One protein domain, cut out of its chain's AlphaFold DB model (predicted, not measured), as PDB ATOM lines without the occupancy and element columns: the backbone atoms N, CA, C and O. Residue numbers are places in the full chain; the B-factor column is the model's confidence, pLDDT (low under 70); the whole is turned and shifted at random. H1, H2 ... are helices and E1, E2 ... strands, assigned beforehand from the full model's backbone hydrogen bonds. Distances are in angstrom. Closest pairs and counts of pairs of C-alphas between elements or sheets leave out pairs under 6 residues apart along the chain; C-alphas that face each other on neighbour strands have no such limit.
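Overview. This is residues 5 to 192 of the 210 residues of an uncharacterized protein of Pseudomonas mediterranea (UniProt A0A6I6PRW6). A seven-strand sheet, curled like part of a barrel but not closed, curls round H5 and H4, with H3 on the same face. At one end of the long axis are two small hairpins, E1 with E2 and E5 with E6, with H1 and H2; at the other, residues 38 to 43 between E3 and E4 stick out. The printed part has 188 residues, in the order H1 E1 E2 E3 E4 H2 E5 E6 H3 H4 E7 E8 E9 E10 E11 H5. The large sheet is mixed, in the order E3 E4 E10 E9 E8 E7 E11, and the class is mixed, helices and strands. The whole is compact, with a radius of gyration of the C-alphas of 17.4 A, yet elongated, spanning 61 by 35 by 32 A.

Along the chain. In the large sheet, E3 is residues 30 to 36 (19.2 A), E4 45 to 53 (24.7 A), E10 152 to 162 (30.1 A), E9 137 to 146 (28.5 A), E8 120 to 125 (17.0 A), E7 111 to 114 and E11 179 to 181. C-alpha 152 is at (41.715, -29.698, 45.141). The helices are H3, residues 91 to 97, H4, 100 to 105, H5, 182 to 190 (12.1 A), H1, 6 to 12, and H2, 70 to 73. The small strands are E1, 14 to 17, E2, 20 to 23, E5, 78 to 80, and E6, 86 to 89. H1 begins at (62.587, -24.985, 32.614) and H5 ends at (38.023, -33.664, 42.051).

Arrangement. E7 E8 E9 E10 form a meander, each strand the antiparallel neighbour of the one before; N 143 and O 156 are 2.9 A apart, N 122 and O 140 3.0 A, N 113 and O 121 2.8 A. E4 is parallel to E10, N 50 to O 153 being 2.9 A, and forms a hairpin with E3, N 34 to O 47 being 2.8 A. E11 is antiparallel to E7, N 112 to O 180 being 2.8 A. H3, H4 and H5 are on one face of this sheet, making two layers, helices over a sheet. The closest C-alphas of H5 and E9 are those of Arg 146 and Ser 190, 5.2 A; of H3 and E10, Arg 93 and Tyr 161, 5.7 A. H3 and H4 meet only through their link. The closest C-alphas of H1 and E5 are those of Trp 6 and Ile 80, 5.9 A, of H1 and E1 those of His 9 and Ile 15, 6.2 A, and of H2 and E5 those of Phe 70 and Leu 78, 7.2 A. E1 with E2 and E5 with E6 are hairpins, with N 15 to O 22 at 2.9 A and N 79 to O 87 at 2.9 A. Every O i to N i+4 pair is within hydrogen-bond range in H1, H3, H4 and H5; H2 is too short for one.

Size, cuts and confidence. The C-alphas farthest apart, those of Gly 41 and Gln 71, are 61.2 A apart. The printed part has no cut. The links E4 to H2, E8 to E9 and E10 to E11 are long; in the first, residues 59 to 60 pair antiparallel with residues 88 to 89 of E6. The mean pLDDT of the printed part is 88.9, and residues 116 to 117, 126 and 165 to 177 are under 70.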
ATOM      1  N   TYR A   5      67.360 -25.903  32.476       95.50
ATOM      2  CA  TYR A   5      66.068 -26.546  32.650       95.50
ATOM      3  C   TYR A   5      64.977 -25.491  32.796       95.50
ATOM      4  O   TYR A   5      65.213 -24.365  33.238       95.50
ATOM      5  N   TRP A   6      63.744 -25.864  32.458       95.50
ATOM      6  CA  TRP A   6      62.587 -24.985  32.614       95.50
ATOM      7  C   TRP A   6      62.487 -24.382  34.023       95.50
ATOM      8  O   TRP A   6      62.217 -23.192  34.173       95.50
ATOM      9  N   LYS A   7      62.789 -25.185  35.047       93.62
ATOM     10  CA  LYS A   7      62.778 -24.749  36.443       93.62
ATOM     11  C   LYS A   7      63.768 -23.609  36.711       93.62
ATOM     12  O   LYS A   7      63.394 -22.631  37.351       93.62
ATOM     13  N   ASP A   8      64.966 -23.673  36.135       94.56
ATOM     14  CA  ASP A   8      65.975 -22.616  36.271       94.56
ATOM     15  C   ASP A   8      65.479 -21.284  35.685       94.56
ATOM     16  O   ASP A   8      65.729 -20.212  36.239       94.56
ATOM     17  N   HIS A   9      64.760 -21.341  34.559       94.75
ATOM     18  CA  HIS A   9      64.156 -20.161  33.939       94.75
ATOM     19  C   HIS A   9      62.996 -19.602  34.762       94.75
ATOM     20  O   HIS A   9      62.879 -18.385  34.888       94.75
ATOM     21  N   GLN A  10      62.167 -20.459  35.363       93.06
ATOM     22  CA  GLN A  10      61.102 -20.018  36.266       93.06
ATOM     23  C   GLN A  10      61.659 -19.346  37.527       93.06
ATOM     24  O   GLN A  10      61.126 -18.322  37.954       93.06
ATOM     25  N   ASP A  11      62.742 -19.885  38.090       93.88
ATOM     26  CA  ASP A  11      63.377 -19.353  39.297       93.88
ATOM     27  C   ASP A  11      64.078 -18.014  39.021       93.88
ATOM     28  O   ASP A  11      63.978 -17.084  39.825       93.88
ATOM     29  N   LYS A  12      64.714 -17.871  37.847       94.62
ATOM     30  CA  LYS A  12      65.268 -16.590  37.369       94.62
ATOM     31  C   LYS A  12      64.210 -15.603  36.906       94.62
ATOM     32  O   LYS A  12      64.438 -14.405  37.007       94.62
ATOM     33  N   LYS A  13      63.053 -16.111  36.473       95.62
ATOM     34  CA  LYS A  13      61.878 -15.352  36.028       95.62
ATOM     35  C   LYS A  13      62.046 -14.702  34.656       95.62
ATOM     36  O   LYS A  13      61.210 -13.892  34.269       95.62
ATOM     37  N   HIS A  14      63.074 -15.087  33.904       96.19
ATOM     38  CA  HIS A  14      63.307 -14.622  32.540       96.19
ATOM     39  C   HIS A  14      64.225 -15.562  31.742       96.19
ATOM     40  O   HIS A  14      64.893 -16.445  32.295       96.19
ATOM     41  N   ILE A  15      64.272 -15.349  30.426       95.38
ATOM     42  CA  ILE A  15      65.254 -15.931  29.496       95.38
ATOM     43  C   ILE A  15      65.989 -14.786  28.795       95.38
ATOM     44  O   ILE A  15      65.358 -13.814  28.395       95.38
ATOM     45  N   GLU A  16      67.308 -14.881  28.654       95.00
ATOM     46  CA  GLU A  16      68.114 -13.909  27.903       95.00
ATOM     47  C   GLU A  16      68.463 -14.507  26.545       95.00
ATOM     48  O   GLU A  16      69.075 -15.571  26.497       95.00
ATOM     49  N   ILE A  17      68.051 -13.847  25.463       94.50
ATOM     50  CA  ILE A  17      68.289 -14.274  24.076       94.50
ATOM     51  C   ILE A  17      68.689 -13.036  23.291       94.50
ATOM     52  O   ILE A  17      67.969 -12.041  23.346       94.50
ATOM     53  N   ASP A  18      69.823 -13.078  22.591       91.00
ATOM     54  CA  ASP A  18      70.313 -11.964  21.764       91.00
ATOM     55  C   ASP A  18      70.394 -10.618  22.528       91.00
ATOM     56  O   ASP A  18      70.117  -9.549  21.990       91.00
ATOM     57  N   GLY A  19      70.728 -10.664  23.825       91.75
ATOM     58  CA  GLY A  19      70.769  -9.485  24.706       91.75
ATOM     59  C   GLY A  19      69.396  -8.958  25.157       91.75
ATOM     60  O   GLY A  19      69.331  -7.982  25.904       91.75
ATOM     61  N   VAL A  20      68.299  -9.602  24.752       95.81
ATOM     62  CA  VAL A  20      66.926  -9.269  25.149       95.81
ATOM     63  C   VAL A  20      66.493 -10.127  26.336       95.81
ATOM     64  O   VAL A  20      66.652 -11.348  26.332       95.81
ATOM     65  N   CYS A  21      65.903  -9.485  27.347       96.56
ATOM     66  CA  CYS A  21      65.342 -10.144  28.523       96.56
ATOM     67  C   CYS A  21      63.847 -10.444  28.328       96.56
ATOM     68  O   CYS A  21      63.005  -9.544  28.331       96.56
ATOM     69  N   TRP A  22      63.513 -11.725  28.185       97.44
ATOM     70  CA  TRP A  22      62.156 -12.235  28.009       97.44
ATOM     71  C   TRP A  22      61.567 -12.641  29.361       97.44
ATOM     72  O   TRP A  22      61.886 -13.709  29.885       97.44
ATOM     73  N   LEU A  23      60.716 -11.790  29.939       97.88
ATOM     74  CA  LEU A  23      60.114 -12.007  31.262       97.88
ATOM     75  C   LEU A  23      59.177 -13.224  31.292       97.88
ATOM     76  O   LEU A  23      58.434 -13.471  30.348       97.88
ATOM     77  N   LEU A  24      59.174 -13.959  32.402       97.50
ATOM     78  CA  LEU A  24      58.367 -15.166  32.627       97.50
ATOM     79  C   LEU A  24      57.507 -15.085  33.900       97.50
ATOM     80  O   LEU A  24      56.970 -16.100  34.347       97.50
ATOM     81  N   ASP A  25      57.371 -13.901  34.506       96.19
ATOM     82  CA  ASP A  25      56.577 -13.663  35.721       96.19
ATOM     83  C   ASP A  25      55.159 -14.244  35.650       96.19
ATOM     84  O   ASP A  25      54.664 -14.786  36.639       96.19
ATOM     85  N   HIS A  26      54.525 -14.165  34.481       96.38
ATOM     86  CA  HIS A  26      53.162 -14.639  34.235       96.38
ATOM     87  C   HIS A  26      53.040 -16.164  34.121       96.38
ATOM     88  O   HIS A  26      51.928 -16.677  34.187       96.38
ATOM     89  N   LEU A  27      54.152 -16.894  33.977       96.75
ATOM     90  CA  LEU A  27      54.192 -18.364  33.886       96.75
ATOM     91  C   LEU A  27      54.704 -19.024  35.170       96.75
ATOM     92  O   LEU A  27      55.186 -20.164  35.159       96.75
ATOM     93  N   ARG A  28      54.607 -18.314  36.294       94.31
ATOM     94  CA  ARG A  28      54.859 -18.898  37.609       94.31
ATOM     95  C   ARG A  28      53.691 -19.778  38.040       94.31
ATOM     96  O   ARG A  28      52.540 -19.432  37.766       94.31
ATOM     97  N   PRO A  29      53.970 -20.871  38.765       94.75
ATOM     98  CA  PRO A  29      52.922 -21.586  39.462       94.75
ATOM     99  C   PRO A  29      52.161 -20.648  40.400       94.75
ATOM    100  O   PRO A  29      52.766 -19.834  41.102       94.75
ATOM    101  N   PHE A  30      50.839 -20.761  40.413       95.44
ATOM    102  CA  PHE A  30      49.993 -20.030  41.349       95.44
ATOM    103  C   PHE A  30      48.743 -20.834  41.684       95.44
ATOM    104  O   PHE A  30      48.360 -21.743  40.950       95.44
ATOM    105  N   SER A  31      48.090 -20.467  42.783       95.69
ATOM    106  CA  SER A  31      46.854 -21.113  43.210       95.69
ATOM    107  C   SER A  31      45.694 -20.133  43.226       95.69
ATOM    108  O   SER A  31      45.857 -18.957  43.550       95.69
ATOM    109  N   PHE A  32      44.506 -20.619  42.885       96.25
ATOM    110  CA  PHE A  32      43.281 -19.829  42.923       96.25
ATOM    111  C   PHE A  32      42.068 -20.699  43.244       96.25
ATOM    112  O   PHE A  32      42.090 -21.919  43.089       96.25
ATOM    113  N   ASN A  33      40.985 -20.056  43.679       96.06
ATOM    114  CA  ASN A  33      39.724 -20.732  43.954       96.06
ATOM    115  C   ASN A  33      38.774 -20.602  42.764       96.06
ATOM    116  O   ASN A  33      38.540 -19.507  42.255       96.06
ATOM    117  N   MET A  34      38.177 -21.720  42.358       95.31
ATOM    118  CA  MET A  34      37.144 -21.769  41.333       95.31
ATOM    119  C   MET A  34      35.804 -22.160  41.953       95.31
ATOM    120  O   MET A  34      35.618 -23.285  42.413       95.31
ATOM    121  N   ASN A  35      34.845 -21.236  41.920       94.31
ATOM    122  CA  ASN A  35      33.492 -21.478  42.417       94.31
ATOM    123  C   ASN A  35      32.630 -22.128  41.332       94.31
ATOM    124  O   ASN A  35      32.356 -21.506  40.300       94.31
ATOM    125  N   ILE A  36      32.176 -23.353  41.588       91.56
ATOM    126  CA  ILE A  36      31.195 -24.073  40.775       91.56
ATOM    127  C   ILE A  36      29.805 -23.849  41.388       91.56
ATOM    128  O   ILE A  36      29.603 -24.196  42.556       91.56
ATOM    129  N   PRO A  37      28.849 -23.273  40.636       86.88
ATOM    130  CA  PRO A  37      27.517 -22.990  41.156       86.88
ATOM    131  C   PRO A  37      26.733 -24.275  41.450       86.88
ATOM    132  O   PRO A  37      26.983 -25.327  40.856       86.88
ATOM    133  N   ALA A  38      25.754 -24.169  42.349       88.19
ATOM    134  CA  ALA A  38      24.791 -25.234  42.598       88.19
ATOM    135  C   ALA A  38      23.992 -25.543  41.320       88.19
ATOM    136  O   ALA A  38      23.571 -24.631  40.607       88.19
ATOM    137  N   ALA A  39      23.779 -26.824  41.024       81.25
ATOM    138  CA  ALA A  39      23.030 -27.258  39.846       81.25
ATOM    139  C   ALA A  39      22.424 -28.649  40.063       81.25
ATOM    140  O   ALA A  39      23.066 -29.522  40.642       81.25
ATOM    141  N   ASN A  40      21.210 -28.884  39.554       78.94
ATOM    142  CA  ASN A  40      20.537 -30.194  39.580       78.94
ATOM    143  C   ASN A  40      20.494 -30.847  40.980       78.94
ATOM    144  O   ASN A  40      20.829 -32.022  41.132       78.94
ATOM    145  N   GLY A  41      20.153 -30.071  42.014       78.75
ATOM    146  CA  GLY A  41      20.093 -30.547  43.405       78.75
ATOM    147  C   GLY A  41      21.455 -30.773  44.075       78.75
ATOM    148  O   GLY A  41      21.504 -31.224  45.214       78.75
ATOM    149  N   GLN A  42      22.564 -30.461  43.398       83.38
ATOM    150  CA  GLN A  42      23.911 -30.505  43.971       83.38
ATOM    151  C   GLN A  42      24.285 -29.136  44.558       83.38
ATOM    152  O   GLN A  42      24.015 -28.117  43.912       83.38
ATOM    153  N   PRO A  43      24.933 -29.087  45.739       89.06
ATOM    154  CA  PRO A  43      25.380 -27.835  46.337       89.06
ATOM    155  C   PRO A  43      26.501 -27.188  45.517       89.06
ATOM    156  O   PRO A  43      27.191 -27.854  44.739       89.06
ATOM    157  N   ALA A  44      26.702 -25.888  45.727       93.44
ATOM    158  CA  ALA A  44      27.867 -25.190  45.198       93.44
ATOM    159  C   ALA A  44      29.160 -25.797  45.768       93.44
ATOM    160  O   ALA A  44      29.198 -26.259  46.910       93.44
ATOM    161  N   VAL A  45      30.223 -25.797  44.964       94.31
ATOM    162  CA  VAL A  45      31.529 -26.350  45.342       94.31
ATOM    163  C   VAL A  45      32.617 -25.348  44.993       94.31
ATOM    164  O   VAL A  45      32.737 -24.937  43.842       94.31
ATOM    165  N   THR A  46      33.450 -25.000  45.969       96.38
ATOM    166  CA  THR A  46      34.705 -24.285  45.720       96.38
ATOM    167  C   THR A  46      35.813 -25.305  45.506       96.38
ATOM    168  O   THR A  46      36.027 -26.176  46.352       96.38
ATOM    169  N   LEU A  47      36.494 -25.210  44.366       96.56
ATOM    170  CA  LEU A  47      37.679 -26.001  44.063       96.56
ATOM    171  C   LEU A  47      38.939 -25.157  44.263       96.56
ATOM    172  O   LEU A  47      39.026 -24.064  43.705       96.56
ATOM    173  N   ALA A  48      39.910 -25.682  45.004       97.25
ATOM    174  CA  ALA A  48      41.256 -25.122  45.064       97.25
ATOM    175  C   ALA A  48      42.055 -25.629  43.856       97.25
ATOM    176  O   ALA A  48      42.197 -26.840  43.668       97.25
ATOM    177  N   ILE A  49      42.536 -24.722  43.012       97.38
ATOM    178  CA  ILE A  49      43.305 -25.052  41.813       97.38
ATOM    179  C   ILE A  49      44.760 -24.670  42.051       97.38
ATOM    180  O   ILE A  49      45.040 -23.505  42.313       97.38
ATOM    181  N   GLU A  50      45.662 -25.636  41.929       97.38
ATOM    182  CA  GLU A  50      47.109 -25.437  41.825       97.38
ATOM    183  C   GLU A  50      47.474 -25.457  40.341       97.38
ATOM    184  O   GLU A  50      47.254 -26.464  39.664       97.38
ATOM    185  N   LEU A  51      47.959 -24.335  39.814       97.00
ATOM    186  CA  LEU A  51      48.298 -24.187  38.405       97.00
ATOM    187  C   LEU A  51      49.803 -24.265  38.190       97.00
ATOM    188  O   LEU A  51      50.569 -23.584  38.867       97.00
ATOM    189  N   GLU A  52      50.200 -24.998  37.157       97.12
ATOM    190  CA  GLU A  52      51.567 -25.049  36.654       97.12
ATOM    191  C   GLU A  52      51.601 -24.896  35.126       97.12
ATOM    192  O   GLU A  52      50.665 -25.278  34.415       97.12
ATOM    193  N   TYR A  53      52.711 -24.360  34.621       97.38
ATOM    194  CA  TYR A  53      52.963 -24.164  33.195       97.38
ATOM    195  C   TYR A  53      54.184 -24.968  32.753       97.38
ATOM    196  O   TYR A  53      55.227 -24.940  33.407       97.38
ATOM    197  N   SER A  54      54.070 -25.639  31.612       96.88
ATOM    198  CA  SER A  54      55.194 -26.267  30.917       96.88
ATOM    199  C   SER A  54      55.991 -25.249  30.096       96.88
ATOM    200  O   SER A  54      55.423 -24.292  29.561       96.88
ATOM    201  N   SER A  55      57.276 -25.530  29.855       96.81
ATOM    202  CA  SER A  55      58.097 -24.774  28.898       96.81
ATOM    203  C   SER A  55      57.535 -24.783  27.475       96.81
ATOM    204  O   SER A  55      57.882 -23.914  26.675       96.81
ATOM    205  N   HIS A  56      56.650 -25.723  27.119       95.81
ATOM    206  CA  HIS A  56      56.083 -25.796  25.765       95.81
ATOM    207  C   HIS A  56      55.160 -24.608  25.448       95.81
ATOM    208  O   HIS A  56      54.861 -24.372  24.278       95.81
ATOM    209  N   CYS A  57      54.733 -23.848  26.464       96.69
ATOM    210  CA  CYS A  57      53.970 -22.607  26.294       96.69
ATOM    211  C   CYS A  57      54.783 -21.487  25.626       96.69
ATOM    212  O   CYS A  57      54.195 -20.538  25.126       96.69
ATOM    213  N   ILE A  58      56.116 -21.589  25.622       97.00
ATOM    214  CA  ILE A  58      57.028 -20.592  25.035       97.00
ATOM    215  C   ILE A  58      58.050 -21.214  24.078       97.00
ATOM    216  O   ILE A  58      58.939 -20.528  23.587       97.00
ATOM    217  N   SER A  59      57.990 -22.531  23.867       96.12
ATOM    218  CA  SER A  59      59.017 -23.258  23.124       96.12
ATOM    219  C   SER A  59      58.443 -24.367  22.258       96.12
ATOM    220  O   SER A  59      57.407 -24.974  22.567       96.12
ATOM    221  N   ARG A  60      59.167 -24.685  21.191       93.56
ATOM    222  CA  ARG A  60      58.868 -25.791  20.286       93.56
ATOM    223  C   ARG A  60      59.853 -26.936  20.506       93.56
ATOM    224  O   ARG A  60      61.039 -26.702  20.722       93.56
ATOM    225  N   GLY A  61      59.344 -28.163  20.490       92.12
ATOM    226  CA  GLY A  61      60.179 -29.359  20.526       92.12
ATOM    227  C   GLY A  61      60.777 -29.674  19.152       92.12
ATOM    228  O   GLY A  61      60.472 -28.988  18.177       92.12
ATOM    229  N   PRO A  62      61.636 -30.695  19.070       90.69
ATOM    230  CA  PRO A  62      62.076 -31.220  17.790       90.69
ATOM    231  C   PRO A  62      60.903 -31.865  17.047       90.69
ATOM    232  O   PRO A  62      60.042 -32.500  17.667       90.69
ATOM    233  N   ARG A  63      60.916 -31.767  15.715       84.44
ATOM    234  CA  ARG A  63      60.004 -32.539  14.870       84.44
ATOM    235  C   ARG A  63      60.319 -34.029  14.979       84.44
ATOM    236  O   ARG A  63      61.382 -34.455  15.436       84.44
ATOM    237  N   LYS A  64      59.377 -34.860  14.537       80.69
ATOM    238  CA  LYS A  64      59.550 -36.313  14.561       80.69
ATOM    239  C   LYS A  64      60.773 -36.726  13.731       80.69
ATOM    240  O   LYS A  64      60.781 -36.529  12.523       80.69
ATOM    241  N   ASN A  65      61.720 -37.404  14.380       82.19
ATOM    242  CA  ASN A  65      62.991 -37.865  13.801       82.19
ATOM    243  C   ASN A  65      63.961 -36.739  13.398       82.19
ATOM    244  O   ASN A  65      64.880 -36.990  12.623       82.19
ATOM    245  N   GLU A  66      63.772 -35.530  13.916       87.06
ATOM    246  CA  GLU A  66      64.696 -34.412  13.729       87.06
ATOM    247  C   GLU A  66      65.282 -33.990  15.081       87.06
ATOM    248  O   GLU A  66      64.722 -34.283  16.139       87.06
ATOM    249  N   GLU A  67      66.409 -33.285  15.054       89.38
ATOM    250  CA  GLU A  67      66.945 -32.568  16.208       89.38
ATOM    251  C   GLU A  67      66.991 -31.076  15.893       89.38
ATOM    252  O   GLU A  67      67.123 -30.670  14.739       89.38
ATOM    253  N   ILE A  68      66.883 -30.244  16.928       92.62
ATOM    254  CA  ILE A  68      67.071 -28.804  16.769       92.62
ATOM    255  C   ILE A  68      68.575 -28.529  16.744       92.62
ATOM    256  O   ILE A  68      69.277 -28.795  17.725       92.62
ATOM    257  N   ASP A  69      69.057 -27.962  15.642       93.50
ATOM    258  CA  ASP A  69      70.435 -27.499  15.531       93.50
ATOM    259  C   ASP A  69      70.625 -26.163  16.268       93.50
ATOM    260  O   ASP A  69      70.369 -25.081  15.742       93.50
ATOM    261  N   PHE A  70      71.101 -26.245  17.510       93.75
ATOM    262  CA  PHE A  70      71.419 -25.071  18.330       93.75
ATOM    263  C   PHE A  70      72.758 -24.411  17.983       93.75
ATOM    264  O   PHE A  70      73.030 -23.332  18.507       93.75
ATOM    265  N   GLN A  71      73.585 -25.004  17.115       92.62
ATOM    266  CA  GLN A  71      74.746 -24.289  16.576       92.62
ATOM    267  C   GLN A  71      74.283 -23.181  15.629       92.62
ATOM    268  O   GLN A  71      74.822 -22.079  15.672       92.62
ATOM    269  N   SER A  72      73.250 -23.466  14.835       92.50
ATOM    270  CA  SER A  72      72.596 -22.493  13.957       92.50
ATOM    271  C   SER A  72      71.584 -21.614  14.702       92.50
ATOM    272  O   SER A  72      71.600 -20.395  14.563       92.50
ATOM    273  N   ALA A  73      70.722 -22.210  15.537       90.12
ATOM    274  CA  ALA A  73      69.652 -21.478  16.220       90.12
ATOM    275  C   ALA A  73      70.124 -20.627  17.414       90.12
ATOM    276  O   ALA A  73      69.385 -19.746  17.842       90.12
ATOM    277  N   GLY A  74      71.311 -20.901  17.961       92.75
ATOM    278  CA  GLY A  74      71.830 -20.256  19.165       92.75
ATOM    279  C   GLY A  74      71.447 -20.991  20.455       92.75
ATOM    280  O   GLY A  74      70.293 -21.357  20.699       92.75
ATOM    281  N   TYR A  75      72.438 -21.253  21.310       93.88
ATOM    282  CA  TYR A  75      72.263 -22.035  22.542       93.88
ATOM    283  C   TYR A  75      71.508 -21.287  23.644       93.88
ATOM    284  O   TYR A  75      70.979 -21.908  24.562       93.88
ATOM    285  N   GLU A  76      71.429 -19.967  23.568       93.62
ATOM    286  CA  GLU A  76      70.614 -19.127  24.440       93.62
ATOM    287  C   GLU A  76      69.108 -19.383  24.264       93.62
ATOM    288  O   GLU A  76      68.338 -19.197  25.206       93.62
ATOM    289  N   ARG A  77      68.692 -19.915  23.105       95.44
ATOM    290  CA  ARG A  77      67.305 -20.336  22.836       95.44
ATOM    291  C   ARG A  77      66.965 -21.722  23.377       95.44
ATOM    292  O   ARG A  77      65.802 -22.124  23.309       95.44
ATOM    293  N   LEU A  78      67.949 -22.474  23.877       96.44
ATOM    294  CA  LEU A  78      67.754 -23.834  24.372       96.44
ATOM    295  C   LEU A  78      67.058 -23.837  25.735       96.44
ATOM    296  O   LEU A  78      67.636 -23.449  26.749       96.44
ATOM    297  N   VAL A  79      65.854 -24.404  25.759       96.56
ATOM    298  CA  VAL A  79      65.104 -24.726  26.975       96.56
ATOM    299  C   VAL A  79      64.993 -26.242  27.102       96.56
ATOM    300  O   VAL A  79      64.480 -26.906  26.201       96.56
ATOM    301  N   ILE A  80      65.448 -26.807  28.221       96.38
ATOM    302  CA  ILE A  80      65.295 -28.240  28.509       96.38
ATOM    303  C   ILE A  80      63.996 -28.438  29.297       96.38
ATOM    304  O   ILE A  80      63.804 -27.837  30.358       96.38
ATOM    305  N   ASP A  81      63.066 -29.234  28.766       94.88
ATOM    306  CA  ASP A  81      61.793 -29.493  29.442       94.88
ATOM    307  C   ASP A  81      61.894 -30.542  30.560       94.88
ATOM    308  O   ASP A  81      62.938 -31.137  30.816       94.88
ATOM    309  N   HIS A  82      60.776 -30.765  31.249       90.69
ATOM    310  CA  HIS A  82      60.665 -31.719  32.356       90.69
ATOM    311  C   HIS A  82      60.895 -33.191  31.955       90.69
ATOM    312  O   HIS A  82      60.959 -34.053  32.827       90.69
ATOM    313  N   ARG A  83      60.978 -33.491  30.654       92.31
ATOM    314  CA  ARG A  83      61.266 -34.815  30.083       92.31
ATOM    315  C   ARG A  83      62.663 -34.870  29.464       92.31
ATOM    316  O   ARG A  83      62.930 -35.777  28.683       92.31
ATOM    317  N   GLU A  84      63.510 -33.889  29.777       93.81
ATOM    318  CA  GLU A  84      64.861 -33.731  29.235       93.81
ATOM    319  C   GLU A  84      64.897 -33.500  27.714       93.81
ATOM    320  O   GLU A  84      65.937 -33.641  27.072       93.81
ATOM    321  N   ILE A  85      63.772 -33.092  27.116       93.31
ATOM    322  CA  ILE A  85      63.716 -32.760  25.694       93.31
ATOM    323  C   ILE A  85      64.239 -31.341  25.495       93.31
ATOM    324  O   ILE A  85      63.796 -30.395  26.152       93.31
ATOM    325  N   ARG A  86      65.170 -31.194  24.551       95.31
ATOM    326  CA  ARG A  86      65.722 -29.908  24.115       95.31
ATOM    327  C   ARG A  86      64.708 -29.190  23.230       95.31
ATOM    328  O   ARG A  86      64.246 -29.758  22.245       95.31
ATOM    329  N   ARG A  87      64.359 -27.956  23.580       95.12
ATOM    330  CA  ARG A  87      63.330 -27.151  22.910       95.12
ATOM    331  C   ARG A  87      63.879 -25.781  22.542       95.12
ATOM    332  O   ARG A  87      64.724 -25.243  23.252       95.12
ATOM    333  N   GLU A  88      63.384 -25.222  21.450       95.88
ATOM    334  CA  GLU A  88      63.735 -23.883  20.974       95.88
ATOM    335  C   GLU A  88      62.718 -22.874  21.515       95.88
ATOM    336  O   GLU A  88      61.514 -23.037  21.297       95.88
ATOM    337  N   PHE A  89      63.174 -21.830  22.208       96.31
ATOM    338  CA  PHE A  89      62.339 -20.683  22.562       96.31
ATOM    339  C   PHE A  89      61.775 -20.005  21.308       96.31
ATOM    340  O   PHE A  89      62.518 -19.705  20.372       96.31
ATOM    341  N   LYS A  90      60.472 -19.705  21.311       95.25
ATOM    342  CA  LYS A  90      59.791 -19.000  20.222       95.25
ATOM    343  C   LYS A  90      59.124 -17.726  20.745       95.25
ATOM    344  O   LYS A  90      58.298 -17.766  21.660       95.25
ATOM    345  N   GLN A  91      59.494 -16.594  20.149       94.38
ATOM    346  CA  GLN A  91      59.024 -15.260  20.533       94.38
ATOM    347  C   GLN A  91      57.503 -15.099  20.403       94.38
ATOM    348  O   GLN A  91      56.870 -14.495  21.262       94.38
ATOM    349  N   ASP A  92      56.912 -15.639  19.344       92.06
ATOM    350  CA  ASP A  92      55.469 -15.628  19.094       92.06
ATOM    351  C   ASP A  92      54.692 -16.382  20.187       92.06
ATOM    352  O   ASP A  92      53.718 -15.866  20.738       92.06
ATOM    353  N   ARG A  93      55.173 -17.567  20.587       94.75
ATOM    354  CA  ARG A  93      54.598 -18.333  21.701       94.75
ATOM    355  C   ARG A  93      54.732 -17.579  23.019       94.75
ATOM    356  O   ARG A  93      53.770 -17.511  23.782       94.75
ATOM    357  N   HIS A  94      55.890 -16.966  23.271       96.62
ATOM    358  CA  HIS A  94      56.092 -16.111  24.442       96.62
ATOM    359  C   HIS A  94      55.113 -14.932  24.474       96.62
ATOM    360  O   HIS A  94      54.433 -14.749  25.484       96.62
ATOM    361  N   ALA A  95      54.951 -14.204  23.370       94.44
ATOM    362  CA  ALA A  95      54.020 -13.082  23.284       94.44
ATOM    363  C   ALA A  95      52.574 -13.504  23.597       94.44
ATOM    364  O   ALA A  95      51.894 -12.865  24.400       94.44
ATOM    365  N   LEU A  96      52.120 -14.626  23.034       93.88
ATOM    366  CA  LEU A  96      50.780 -15.161  23.290       93.88
ATOM    367  C   LEU A  96      50.611 -15.710  24.712       93.88
ATOM    368  O   LEU A  96      49.509 -15.673  25.263       93.88
ATOM    369  N   SER A  97      51.688 -16.189  25.339       96.00
ATOM    370  CA  SER A  97      51.627 -16.790  26.673       96.00
ATOM    371  C   SER A  97      51.153 -15.823  27.768       96.00
ATOM    372  O   SER A  97      50.610 -16.275  28.776       96.00
ATOM    373  N   PHE A  98      51.254 -14.503  27.560       95.56
ATOM    374  CA  PHE A  98      50.683 -13.490  28.461       95.56
ATOM    375  C   PHE A  98      49.156 -13.560  28.585       95.56
ATOM    376  O   PHE A  98      48.601 -13.099  29.581       95.56
ATOM    377  N   LEU A  99      48.467 -14.170  27.616       93.62
ATOM    378  CA  LEU A  99      47.023 -14.397  27.681       93.62
ATOM    379  C   LEU A  99      46.660 -15.554  28.626       93.62
ATOM    380  O   LEU A  99      45.525 -15.648  29.087       93.62
ATOM    381  N   LEU A 100      47.597 -16.452  28.942       95.31
ATOM    382  CA  LEU A 100      47.280 -17.682  29.668       95.31
ATOM    383  C   LEU A 100      46.695 -17.454  31.069       95.31
ATOM    384  O   LEU A 100      45.713 -18.127  31.385       95.31
ATOM    385  N   PRO A 101      47.201 -16.542  31.922       94.62
ATOM    386  CA  PRO A 101      46.611 -16.332  33.245       94.62
ATOM    387  C   PRO A 101      45.138 -15.888  33.198       94.62
ATOM    388  O   PRO A 101      44.310 -16.384  33.971       94.62
ATOM    389  N   SER A 102      44.766 -15.004  32.264       91.88
ATOM    390  CA  SER A 102      43.374 -14.552  32.111       91.88
ATOM    391  C   SER A 102      42.478 -15.645  31.513       91.88
ATOM    392  O   SER A 102      41.335 -15.845  31.938       91.88
ATOM    393  N   ILE A 103      43.008 -16.438  30.581       92.50
ATOM    394  CA  ILE A 103      42.295 -17.589  30.022       92.50
ATOM    395  C   ILE A 103      42.036 -18.648  31.096       92.50
ATOM    396  O   ILE A 103      40.919 -19.157  31.210       92.50
ATOM    397  N   VAL A 104      43.039 -18.951  31.924       92.75
ATOM    398  CA  VAL A 104      42.939 -19.963  32.980       92.75
ATOM    399  C   VAL A 104      41.931 -19.563  34.054       92.75
ATOM    400  O   VAL A 104      41.107 -20.384  34.458       92.75
ATOM    401  N   THR A 105      41.922 -18.300  34.476       90.00
ATOM    402  CA  THR A 105      40.954 -17.808  35.475       90.00
ATOM    403  C   THR A 105      39.511 -17.817  34.962       90.00
ATOM    404  O   THR A 105      38.574 -17.946  35.750       90.00
ATOM    405  N   THR A 106      39.318 -17.792  33.642       90.75
ATOM    406  CA  THR A 106      38.002 -17.903  32.995       90.75
ATOM    407  C   THR A 106      37.658 -19.327  32.544       90.75
ATOM    408  O   THR A 106      36.564 -19.545  32.022       90.75
ATOM    409  N   LEU A 107      38.528 -20.327  32.779       90.81
ATOM    410  CA  LEU A 107      38.335 -21.701  32.290       90.81
ATOM    411  C   LEU A 107      36.994 -22.299  32.674       90.81
ATOM    412  O   LEU A 107      36.419 -22.998  31.848       90.81
ATOM    413  N   ARG A 108      36.486 -22.009  33.879       90.56
ATOM    414  CA  ARG A 108      35.243 -22.568  34.435       90.56
ATOM    415  C   ARG A 108      34.124 -22.690  33.398       90.56
ATOM    416  O   ARG A 108      33.503 -23.750  33.285       90.56
ATOM    417  N   ASP A 109      33.904 -21.619  32.643       89.31
ATOM    418  CA  ASP A 109      32.763 -21.465  31.740       89.31
ATOM    419  C   ASP A 109      33.110 -21.832  30.285       89.31
ATOM    420  O   ASP A 109      32.240 -21.873  29.410       89.31
ATOM    421  N   ARG A 110      34.376 -22.178  30.020       90.56
ATOM    422  CA  ARG A 110      34.875 -22.540  28.694       90.56
ATOM    423  C   ARG A 110      34.489 -23.955  28.297       90.56
ATOM    424  O   ARG A 110      34.290 -24.862  29.113       90.56
ATOM    425  N   ARG A 111      34.423 -24.146  26.980       89.50
ATOM    426  CA  ARG A 111      34.343 -25.468  26.364       89.50
ATOM    427  C   ARG A 111      35.745 -26.051  26.260       89.50
ATOM    428  O   ARG A 111      36.655 -25.409  25.737       89.50
ATOM    429  N   CYS A 112      35.864 -27.283  26.724       90.12
ATOM    430  CA  CYS A 112      37.067 -28.084  26.642       90.12
ATOM    431  C   CYS A 112      36.791 -29.288  25.757       90.12
ATOM    432  O   CYS A 112      35.685 -29.842  25.759       90.12
ATOM    433  N   PHE A 113      37.803 -29.691  25.014       87.69
ATOM    434  CA  PHE A 113      37.712 -30.735  24.022       87.69
ATOM    435  C   PHE A 113      38.646 -31.884  24.358       87.69
ATOM    436  O   PHE A 113      39.734 -31.659  24.881       87.69
ATOM    437  N   PHE A 114      38.237 -33.111  24.055       83.69
ATOM    438  CA  PHE A 114      39.070 -34.291  24.284       83.69
ATOM    439  C   PHE A 114      40.108 -34.443  23.168       83.69
ATOM    440  O   PHE A 114      39.738 -34.583  22.004       83.69
ATOM    441  N   THR A 115      41.393 -34.472  23.521       75.81
ATOM    442  CA  THR A 115      42.512 -34.653  22.569       75.81
ATOM    443  C   THR A 115      43.343 -35.900  22.864       75.81
ATOM    444  O   THR A 115      44.430 -36.089  22.329       75.81
ATOM    445  N   GLY A 116      42.835 -36.789  23.718       69.44
ATOM    446  CA  GLY A 116      43.510 -38.017  24.117       69.44
ATOM    447  C   GLY A 116      43.072 -38.471  25.504       69.44
ATOM    448  O   GLY A 116      42.115 -37.952  26.081       69.44
ATOM    449  N   LYS A 117      43.782 -39.457  26.062       63.28
ATOM    450  CA  LYS A 117      43.588 -39.843  27.465       63.28
ATOM    451  C   LYS A 117      44.141 -38.723  28.348       63.28
ATOM    452  O   LYS A 117      45.342 -38.511  28.372       63.28
ATOM    453  N   GLU A 118      43.248 -38.042  29.062       70.06
ATOM    454  CA  GLU A 118      43.573 -37.023  30.075       70.06
ATOM    455  C   GLU A 118      44.231 -35.730  29.572       70.06
ATOM    456  O   GLU A 118      44.667 -34.929  30.396       70.06
ATOM    457  N   ASN A 119      44.232 -35.498  28.256       81.62
ATOM    458  CA  ASN A 119      44.599 -34.217  27.663       81.62
ATOM    459  C   ASN A 119      43.351 -33.522  27.112       81.62
ATOM    460  O   ASN A 119      42.490 -34.156  26.482       81.62
ATOM    461  N   PHE A 120      43.245 -32.231  27.396       84.50
ATOM    462  CA  PHE A 120      42.126 -31.389  27.029       84.50
ATOM    463  C   PHE A 120      42.623 -30.170  26.279       84.50
ATOM    464  O   PHE A 120      43.706 -29.663  26.537       84.50
ATOM    465  N   LEU A 121      41.790 -29.677  25.379       83.19
ATOM    466  CA  LEU A 121      42.080 -28.501  24.579       83.19
ATOM    467  C   LEU A 121      40.992 -27.459  24.804       83.19
ATOM    468  O   LEU A 121      39.809 -27.787  24.824       83.19
ATOM    469  N   THR A 122      41.376 -26.206  24.979       84.62
ATOM    470  CA  THR A 122      40.501 -25.048  24.781       84.62
ATOM    471  C   THR A 122      41.201 -24.082  23.836       84.62
ATOM    472  O   THR A 122      42.396 -24.225  23.591       84.62
ATOM    473  N   PHE A 123      40.484 -23.130  23.260       86.00
ATOM    474  CA  PHE A 123      41.116 -22.172  22.364       86.00
ATOM    475  C   PHE A 123      40.465 -20.805  22.437       86.00
ATOM    476  O   PHE A 123      39.305 -20.682  22.836       86.00
ATOM    477  N   GLU A 124      41.230 -19.812  22.006       82.75
ATOM    478  CA  GLU A 124      40.756 -18.461  21.728       82.75
ATOM    479  C   GLU A 124      40.731 -18.194  20.233       82.75
ATOM    480  O   GLU A 124      41.516 -18.774  19.481       82.75
ATOM    481  N   ILE A 125      39.813 -17.328  19.813       75.44
ATOM    482  CA  ILE A 125      39.629 -16.937  18.414       75.44
ATOM    483  C   ILE A 125      40.364 -15.612  18.163       75.44
ATOM    484  O   ILE A 125      40.439 -14.761  19.047       75.44
ATOM    485  N   GLY A 126      40.901 -15.448  16.954       67.50
ATOM    486  CA  GLY A 126      41.808 -14.378  16.537       67.50
ATOM    487  C   GLY A 126      41.351 -12.941  16.786       67.50
ATOM    488  O   GLY A 126      42.185 -12.047  16.799       67.50
ATOM    489  N   GLU A 127      40.067 -12.699  17.063       72.12
ATOM    490  CA  GLU A 127      39.563 -11.377  17.467       72.12
ATOM    491  C   GLU A 127      40.275 -10.798  18.700       72.12
ATOM    492  O   GLU A 127      40.345  -9.579  18.840       72.12
ATOM    493  N   ILE A 128      40.839 -11.652  19.563       71.38
ATOM    494  CA  ILE A 128      41.614 -11.233  20.739       71.38
ATOM    495  C   ILE A 128      43.133 -11.410  20.576       71.38
ATOM    496  O   ILE A 128      43.868 -11.240  21.548       71.38
ATOM    497  N   LEU A 129      43.611 -11.783  19.383       79.75
ATOM    498  CA  LEU A 129      45.020 -12.070  19.096       79.75
ATOM    499  C   LEU A 129      45.600 -10.967  18.189       79.75
ATOM    500  O   LEU A 129      45.396 -11.002  16.973       79.75
ATOM    501  N   PRO A 130      46.324  -9.974  18.738       73.56
ATOM    502  CA  PRO A 130      46.903  -8.902  17.935       73.56
ATOM    503  C   PRO A 130      47.819  -9.453  16.835       73.56
ATOM    504  O   PRO A 130      48.696 -10.267  17.110       73.56
ATOM    505  N   GLY A 131      47.626  -9.002  15.593       81.94
ATOM    506  CA  GLY A 131      48.458  -9.408  14.452       81.94
ATOM    507  C   GLY A 131      48.089 -10.747  13.804       81.94
ATOM    508  O   GLY A 131      48.719 -11.122  12.820       81.94
ATOM    509  N   TYR A 132      47.059 -11.442  14.294       85.12
ATOM    510  CA  TYR A 132      46.568 -12.687  13.703       85.12
ATOM    511  C   TYR A 132      45.252 -12.483  12.940       85.12
ATOM    512  O   TYR A 132      44.471 -11.571  13.222       85.12
ATOM    513  N   ALA A 133      44.985 -13.352  11.960       85.44
ATOM    514  CA  ALA A 133      43.705 -13.370  11.256       85.44
ATOM    515  C   ALA A 133      42.558 -13.700  12.228       85.44
ATOM    516  O   ALA A 133      42.750 -14.468  13.171       85.44
ATOM    517  N   LYS A 134      41.357 -13.155  11.996       83.38
ATOM    518  CA  LYS A 134      40.212 -13.279  12.922       83.38
ATOM    519  C   LYS A 134      39.805 -14.722  13.224       83.38
ATOM    520  O   LYS A 134      39.285 -14.996  14.295       83.38
ATOM    521  N   ASP A 135      40.024 -15.634  12.293       82.75
ATOM    522  CA  ASP A 135      39.709 -17.058  12.396       82.75
ATOM    523  C   ASP A 135      40.848 -17.901  12.989       82.75
ATOM    524  O   ASP A 135      40.674 -19.103  13.219       82.75
ATOM    525  N   THR A 136      41.988 -17.274  13.298       86.31
ATOM    526  CA  THR A 136      43.121 -17.921  13.964       86.31
ATOM    527  C   THR A 136      42.681 -18.509  15.295       86.31
ATOM    528  O   THR A 136      41.950 -17.881  16.060       86.31
ATOM    529  N   LYS A 137      43.162 -19.716  15.597       87.88
ATOM    530  CA  LYS A 137      42.933 -20.371  16.884       87.88
ATOM    531  C   LYS A 137      44.222 -20.406  17.682       87.88
ATOM    532  O   LYS A 137      45.216 -20.962  17.223       87.88
ATOM    533  N   TYR A 138      44.170 -19.868  18.892       92.00
ATOM    534  CA  TYR A 138      45.200 -20.094  19.897       92.00
ATOM    535  C   TYR A 138      44.841 -21.356  20.680       92.00
ATOM    536  O   TYR A 138      43.934 -21.330  21.508       92.00
ATOM    537  N   GLU A 139      45.490 -22.476  20.362       92.38
ATOM    538  CA  GLU A 139      45.235 -23.787  20.961       92.38
ATOM    539  C   GLU A 139      45.954 -23.908  22.309       92.38
ATOM    540  O   GLU A 139      47.162 -23.699  22.383       92.38
ATOM    541  N   ILE A 140      45.227 -24.263  23.371       94.12
ATOM    542  CA  ILE A 140      45.747 -24.401  24.740       94.12
ATOM    543  C   ILE A 140      45.453 -25.808  25.245       94.12
ATOM    544  O   ILE A 140      44.307 -26.148  25.564       94.12
ATOM    545  N   PHE A 141      46.505 -26.614  25.333       93.69
ATOM    546  CA  PHE A 141      46.460 -27.987  25.815       93.69
ATOM    547  C   PHE A 141      46.764 -28.033  27.306       93.69
ATOM    548  O   PHE A 141      47.730 -27.431  27.779       93.69
ATOM    549  N   PHE A 142      45.953 -28.769  28.053       95.06
ATOM    550  CA  PHE A 142      46.117 -28.904  29.488       95.06
ATOM    551  C   PHE A 142      45.662 -30.270  29.982       95.06
ATOM    552  O   PHE A 142      44.752 -30.899  29.437       95.06
ATOM    553  N   ASN A 143      46.248 -30.695  31.094       93.81
ATOM    554  CA  ASN A 143      45.755 -31.824  31.860       93.81
ATOM    555  C   ASN A 143      45.297 -31.362  33.245       93.81
ATOM    556  O   ASN A 143      45.716 -30.329  33.764       93.81
ATOM    557  N   VAL A 144      44.380 -32.128  33.825       93.88
ATOM    558  CA  VAL A 144      43.854 -31.868  35.162       93.88
ATOM    559  C   VAL A 144      43.863 -33.157  35.964       93.88
ATOM    560  O   VAL A 144      43.327 -34.187  35.537       93.88
ATOM    561  N   ARG A 145      44.476 -33.097  37.142       93.06
ATOM    562  CA  ARG A 145      44.581 -34.206  38.088       93.06
ATOM    563  C   ARG A 145      43.964 -33.807  39.416       93.06
ATOM    564  O   ARG A 145      43.850 -32.628  39.739       93.06
ATOM    565  N   ARG A 146      43.542 -34.807  40.181       94.56
ATOM    566  CA  ARG A 146      43.105 -34.597  41.559       94.56
ATOM    567  C   ARG A 146      44.318 -34.173  42.395       94.56
ATOM    568  O   ARG A 146      45.378 -34.770  42.240       94.56
ATOM    569  N   GLY A 147      44.158 -33.136  43.212       92.94
ATOM    570  CA  GLY A 147      45.166 -32.754  44.199       92.94
ATOM    571  C   GLY A 147      45.049 -33.588  45.477       92.94
ATOM    572  O   GLY A 147      44.155 -34.429  45.612       92.94
ATOM    573  N   ASP A 148      45.946 -33.347  46.427       90.56
ATOM    574  CA  ASP A 148      46.041 -34.166  47.641       90.56
ATOM    575  C   ASP A 148      44.932 -33.839  48.654       90.56
ATOM    576  O   ASP A 148      44.463 -34.706  49.394       90.56
ATOM    577  N   ALA A 149      44.448 -32.594  48.652       91.81
ATOM    578  CA  ALA A 149      43.378 -32.135  49.529       91.81
ATOM    579  C   ALA A 149      41.979 -32.380  48.933       91.81
ATOM    580  O   ALA A 149      41.775 -32.483  47.716       91.81
ATOM    581  N   ARG A 150      40.958 -32.417  49.796       90.44
ATOM    582  CA  ARG A 150      39.557 -32.458  49.354       90.44
ATOM    583  C   ARG A 150      39.245 -31.232  48.494       90.44
ATOM    584  O   ARG A 150      39.610 -30.121  48.854       90.44
ATOM    585  N   ASN A 151      38.521 -31.441  47.392       93.56
ATOM    586  CA  ASN A 151      38.157 -30.385  46.441       93.56
ATOM    587  C   ASN A 151      39.369 -29.629  45.863       93.56
ATOM    588  O   ASN A 151      39.228 -28.479  45.460       93.56
ATOM    589  N   SER A 152      40.537 -30.270  45.790       96.19
ATOM    590  CA  SER A 152      41.715 -29.698  45.141       96.19
ATOM    591  C   SER A 152      41.998 -30.356  43.792       96.19
ATOM    592  O   SER A 152      41.709 -31.542  43.575       96.19
ATOM    593  N   LEU A 153      42.549 -29.576  42.869       96.75
ATOM    594  CA  LEU A 153      42.984 -30.016  41.551       96.75
ATOM    595  C   LEU A 153      44.361 -29.442  41.241       96.75
ATOM    596  O   LEU A 153      44.628 -28.283  41.544       96.75
ATOM    597  N   ARG A 154      45.169 -30.231  40.537       96.81
ATOM    598  CA  ARG A 154      46.368 -29.756  39.850       96.81
ATOM    599  C   ARG A 154      46.039 -29.571  38.379       96.81
ATOM    600  O   ARG A 154      45.644 -30.532  37.711       96.81
ATOM    601  N   LEU A 155      46.144 -28.341  37.898       96.94
ATOM    602  CA  LEU A 155      45.959 -27.958  36.507       96.94
ATOM    603  C   LEU A 155      47.337 -27.698  35.900       96.94
ATOM    604  O   LEU A 155      48.082 -26.859  36.387       96.94
ATOM    605  N   PHE A 156      47.671 -28.412  34.831       96.56
ATOM    606  CA  PHE A 156      48.949 -28.260  34.145       96.56
ATOM    607  C   PHE A 156      48.702 -27.829  32.706       96.56
ATOM    608  O   PHE A 156      48.122 -28.591  31.926       96.56
ATOM    609  N   ILE A 157      49.131 -26.617  32.353       97.00
ATOM    610  CA  ILE A 157      49.097 -26.134  30.972       97.00
ATOM    611  C   ILE A 157      50.295 -26.738  30.250       97.00
ATOM    612  O   ILE A 157      51.446 -26.349  30.462       97.00
ATOM    613  N   GLU A 158      50.005 -27.745  29.433       94.75
ATOM    614  CA  GLU A 158      51.009 -28.555  28.764       94.75
ATOM    615  C   GLU A 158      51.641 -27.797  27.609       94.75
ATOM    616  O   GLU A 158      52.855 -27.830  27.488       94.75
ATOM    617  N   SER A 159      50.845 -27.115  26.783       93.75
ATOM    618  CA  SER A 159      51.334 -26.276  25.687       93.75
ATOM    619  C   SER A 159      50.284 -25.253  25.266       93.75
ATOM    620  O   SER A 159      49.089 -25.453  25.491       93.75
ATOM    621  N   ALA A 160      50.730 -24.162  24.645       94.06
ATOM    622  CA  ALA A 160      49.836 -23.165  24.084       94.06
ATOM    623  C   ALA A 160      50.473 -22.479  22.874       94.06
ATOM    624  O   ALA A 160      51.579 -21.950  22.988       94.06
ATOM    625  N   TYR A 161      49.817 -22.517  21.716       92.25
ATOM    626  CA  TYR A 161      50.351 -21.939  20.480       92.25
ATOM    627  C   TYR A 161      49.258 -21.720  19.432       92.25
ATOM    628  O   TYR A 161      48.214 -22.372  19.438       92.25
ATOM    629  N   VAL A 162      49.507 -20.782  18.520       89.88
ATOM    630  CA  VAL A 162      48.796 -20.744  17.242       89.88
ATOM    631  C   VAL A 162      49.415 -21.809  16.353       89.88
ATOM    632  O   VAL A 162      50.635 -21.912  16.264       89.88
ATOM    633  N   ARG A 163      48.570 -22.631  15.736       82.12
ATOM    634  CA  ARG A 163      49.017 -23.680  14.825       82.12
ATOM    635  C   ARG A 163      49.669 -23.053  13.591       82.12
ATOM    636  O   ARG A 163      49.033 -22.272  12.890       82.12
ATOM    637  N   ASP A 164      50.903 -23.449  13.334       76.06
ATOM    638  CA  ASP A 164      51.662 -23.149  12.126       76.06
ATOM    639  C   ASP A 164      51.812 -24.424  11.273       76.06
ATOM    640  O   ASP A 164      51.352 -25.510  11.651       76.06
ATOM    641  N   GLU A 165      52.443 -24.300  10.102       67.38
ATOM    642  CA  GLU A 165      52.789 -25.441   9.233       67.38
ATOM    643  C   GLU A 165      53.734 -26.445   9.918       67.38
ATOM    644  O   GLU A 165      53.931 -27.557   9.433       67.38
ATOM    645  N   GLU A 166      54.309 -26.066  11.059       63.47
ATOM    646  CA  GLU A 166      55.320 -26.815  11.791       63.47
ATOM    647  C   GLU A 166      54.768 -27.487  13.059       63.47
ATOM    648  O   GLU A 166      55.544 -27.967  13.887       63.47
ATOM    649  N   ALA A 167      53.444 -27.514  13.238       65.44
ATOM    650  CA  ALA A 167      52.810 -28.099  14.411       65.44
ATOM    651  C   ALA A 167      52.956 -29.634  14.442       65.44
ATOM    652  O   ALA A 167      52.583 -30.334  13.504       65.44
ATOM    653  N   ASP A 168      53.427 -30.174  15.574       61.88
ATOM    654  CA  ASP A 168      53.780 -31.598  15.738       61.88
ATOM    655  C   ASP A 168      52.580 -32.573  15.782       61.88
ATOM    656  O   ASP A 168      52.751 -33.796  15.816       61.88
ATOM    657  N   ASN A 169      51.351 -32.065  15.847       67.00
ATOM    658  CA  ASN A 169      50.115 -32.845  15.942       67.00
ATOM    659  C   ASN A 169      49.136 -32.459  14.830       67.00
ATOM    660  O   ASN A 169      49.172 -31.341  14.342       67.00
ATOM    661  N   GLU A 170      48.215 -33.347  14.461       63.44
ATOM    662  CA  GLU A 170      47.154 -33.019  13.498       63.44
ATOM    663  C   GLU A 170      46.140 -32.017  14.084       63.44
ATOM    664  O   GLU A 170      45.849 -32.087  15.288       63.44
ATOM    665  N   PRO A 171      45.546 -31.126  13.263       64.00
ATOM    666  CA  PRO A 171      44.453 -30.266  13.696       64.00
ATOM    667  C   PRO A 171      43.304 -31.103  14.259       64.00
ATOM    668  O   PRO A 171      42.840 -32.064  13.639       64.00
ATOM    669  N   VAL A 172      42.803 -30.736  15.439       64.31
ATOM    670  CA  VAL A 172      41.722 -31.505  16.057       64.31
ATOM    671  C   VAL A 172      40.380 -31.125  15.424       64.31
ATOM    672  O   VAL A 172      39.833 -30.046  15.657       64.31
ATOM    673  N   ASN A 173      39.809 -32.044  14.643       63.38
ATOM    674  CA  ASN A 173      38.463 -31.913  14.085       63.38
ATOM    675  C   ASN A 173      37.401 -32.296  15.125       63.38
ATOM    676  O   ASN A 173      36.990 -33.451  15.228       63.38
ATOM    677  N   PHE A 174      36.950 -31.322  15.913       64.38
ATOM    678  CA  PHE A 174      36.013 -31.582  17.006       64.38
ATOM    679  C   PHE A 174      34.582 -31.858  16.536       64.38
ATOM    680  O   PHE A 174      33.937 -30.999  15.925       64.38
ATOM    681  N   LYS A 175      34.003 -32.985  16.958       64.50
ATOM    682  CA  LYS A 175      32.550 -33.194  16.898       64.50
ATOM    683  C   LYS A 175      31.876 -32.530  18.100       64.50
ATOM    684  O   LYS A 175      32.491 -32.252  19.128       64.50
ATOM    685  N   LYS A 176      30.565 -32.265  18.002       56.47
ATOM    686  CA  LYS A 176      29.775 -31.727  19.133       56.47
ATOM    687  C   LYS A 176      29.838 -32.627  20.372       56.47
ATOM    688  O   LYS A 176      29.769 -32.104  21.478       56.47
ATOM    689  N   SER A 177      29.976 -33.939  20.175       62.75
ATOM    690  CA  SER A 177      30.148 -34.921  21.243       62.75
ATOM    691  C   SER A 177      31.420 -34.689  22.047       62.75
ATOM    692  O   SER A 177      31.419 -34.911  23.250       62.75
ATOM    693  N   ASP A 178      32.484 -34.183  21.425       70.38
ATOM    694  CA  ASP A 178      33.842 -34.185  21.984       70.38
ATOM    695  C   ASP A 178      34.080 -33.016  22.941       70.38
ATOM    696  O   ASP A 178      35.213 -32.583  23.130       70.38
ATOM    697  N   LYS A 179      33.004 -32.485  23.529       82.25
ATOM    698  CA  LYS A 179      32.986 -31.265  24.329       82.25
ATOM    699  C   LYS A 179      32.527 -31.557  25.750       82.25
ATOM    700  O   LYS A 179      31.525 -32.229  25.981       82.25
ATOM    701  N   ILE A 180      33.206 -30.945  26.706       86.81
ATOM    702  CA  ILE A 180      32.789 -30.858  28.102       86.81
ATOM    703  C   ILE A 180      33.031 -29.429  28.587       86.81
ATOM    704  O   ILE A 180      34.035 -28.815  28.242       86.81
ATOM    705  N   THR A 181      32.109 -28.859  29.361       89.75
ATOM    706  CA  THR A 181      32.373 -27.571  30.020       89.75
ATOM    707  C   THR A 181      33.399 -27.779  31.134       89.75
ATOM    708  O   THR A 181      33.286 -28.764  31.871       89.75
ATOM    709  N   ALA A 182      34.373 -26.880  31.284       90.94
ATOM    710  CA  ALA A 182      35.487 -27.087  32.211       90.94
ATOM    711  C   ALA A 182      35.033 -27.321  33.657       90.94
ATOM    712  O   ALA A 182      35.549 -28.220  34.310       90.94
ATOM    713  N   TRP A 183      34.014 -26.609  34.152       91.50
ATOM    714  CA  TRP A 183      33.520 -26.841  35.514       91.50
ATOM    715  C   TRP A 183      33.016 -28.279  35.728       91.50
ATOM    716  O   TRP A 183      33.275 -28.873  36.773       91.50
ATOM    717  N   LYS A 184      32.355 -28.889  34.726       90.62
ATOM    718  CA  LYS A 184      31.922 -30.297  34.796       90.62
ATOM    719  C   LYS A 184      33.125 -31.229  34.807       90.62
ATOM    720  O   LYS A 184      33.135 -32.205  35.550       90.62
ATOM    721  N   LEU A 185      34.122 -30.934  33.975       91.56
ATOM    722  CA  LEU A 185      35.376 -31.677  33.924       91.56
ATOM    723  C   LEU A 185      36.084 -31.649  35.289       91.56
ATOM    724  O   LEU A 185      36.444 -32.698  35.822       91.56
ATOM    725  N   PHE A 186      36.232 -30.461  35.867       93.00
ATOM    726  CA  PHE A 186      36.955 -30.227  37.112       93.00
ATOM    727  C   PHE A 186      36.238 -30.872  38.299       93.00
ATOM    728  O   PHE A 186      36.867 -31.576  39.085       93.00
ATOM    729  N   LEU A 187      34.910 -30.740  38.380       91.50
ATOM    730  CA  LEU A 187      34.117 -31.385  39.427       91.50
ATOM    731  C   LEU A 187      34.222 -32.916  39.379       91.50
ATOM    732  O   LEU A 187      34.369 -33.561  40.414       91.50
ATOM    733  N   LYS A 188      34.185 -33.509  38.180       90.94
ATOM    734  CA  LYS A 188      34.373 -34.957  38.014       90.94
ATOM    735  C   LYS A 188      35.767 -35.396  38.448       90.94
ATOM    736  O   LYS A 188      35.898 -36.364  39.195       90.94
ATOM    737  N   LYS A 189      36.809 -34.666  38.033       91.19
ATOM    738  CA  LYS A 189      38.191 -34.966  38.438       91.19
ATOM    739  C   LYS A 189      38.394 -34.862  39.946       91.19
ATOM    740  O   LYS A 189      39.029 -35.748  40.512       91.19
ATOM    741  N   SER A 190      37.834 -33.849  40.605       91.50
ATOM    742  CA  SER A 190      38.023 -33.664  42.051       91.50
ATOM    743  C   SER A 190      37.378 -34.791  42.866       91.50
ATOM    744  O   SER A 190      37.874 -35.154  43.931       91.50
ATOM    745  N   ARG A 191      36.322 -35.409  42.325       90.00
ATOM    746  CA  ARG A 191      35.625 -36.573  42.893       90.00
ATOM    747  C   ARG A 191      36.238 -37.924  42.510       90.00
ATOM    748  O   ARG A 191      35.800 -38.948  43.019       90.00
ATOM    749  N   GLY A 192      37.249 -37.946  41.639       85.50
ATOM    750  CA  GLY A 192      37.831 -39.190  41.118       85.50
ATOM    751  C   GLY A 192      36.920 -39.934  40.135       85.50
ATOM    752  O   GLY A 192      37.108 -41.125  39.900       85.50
TER     753      GLY A 192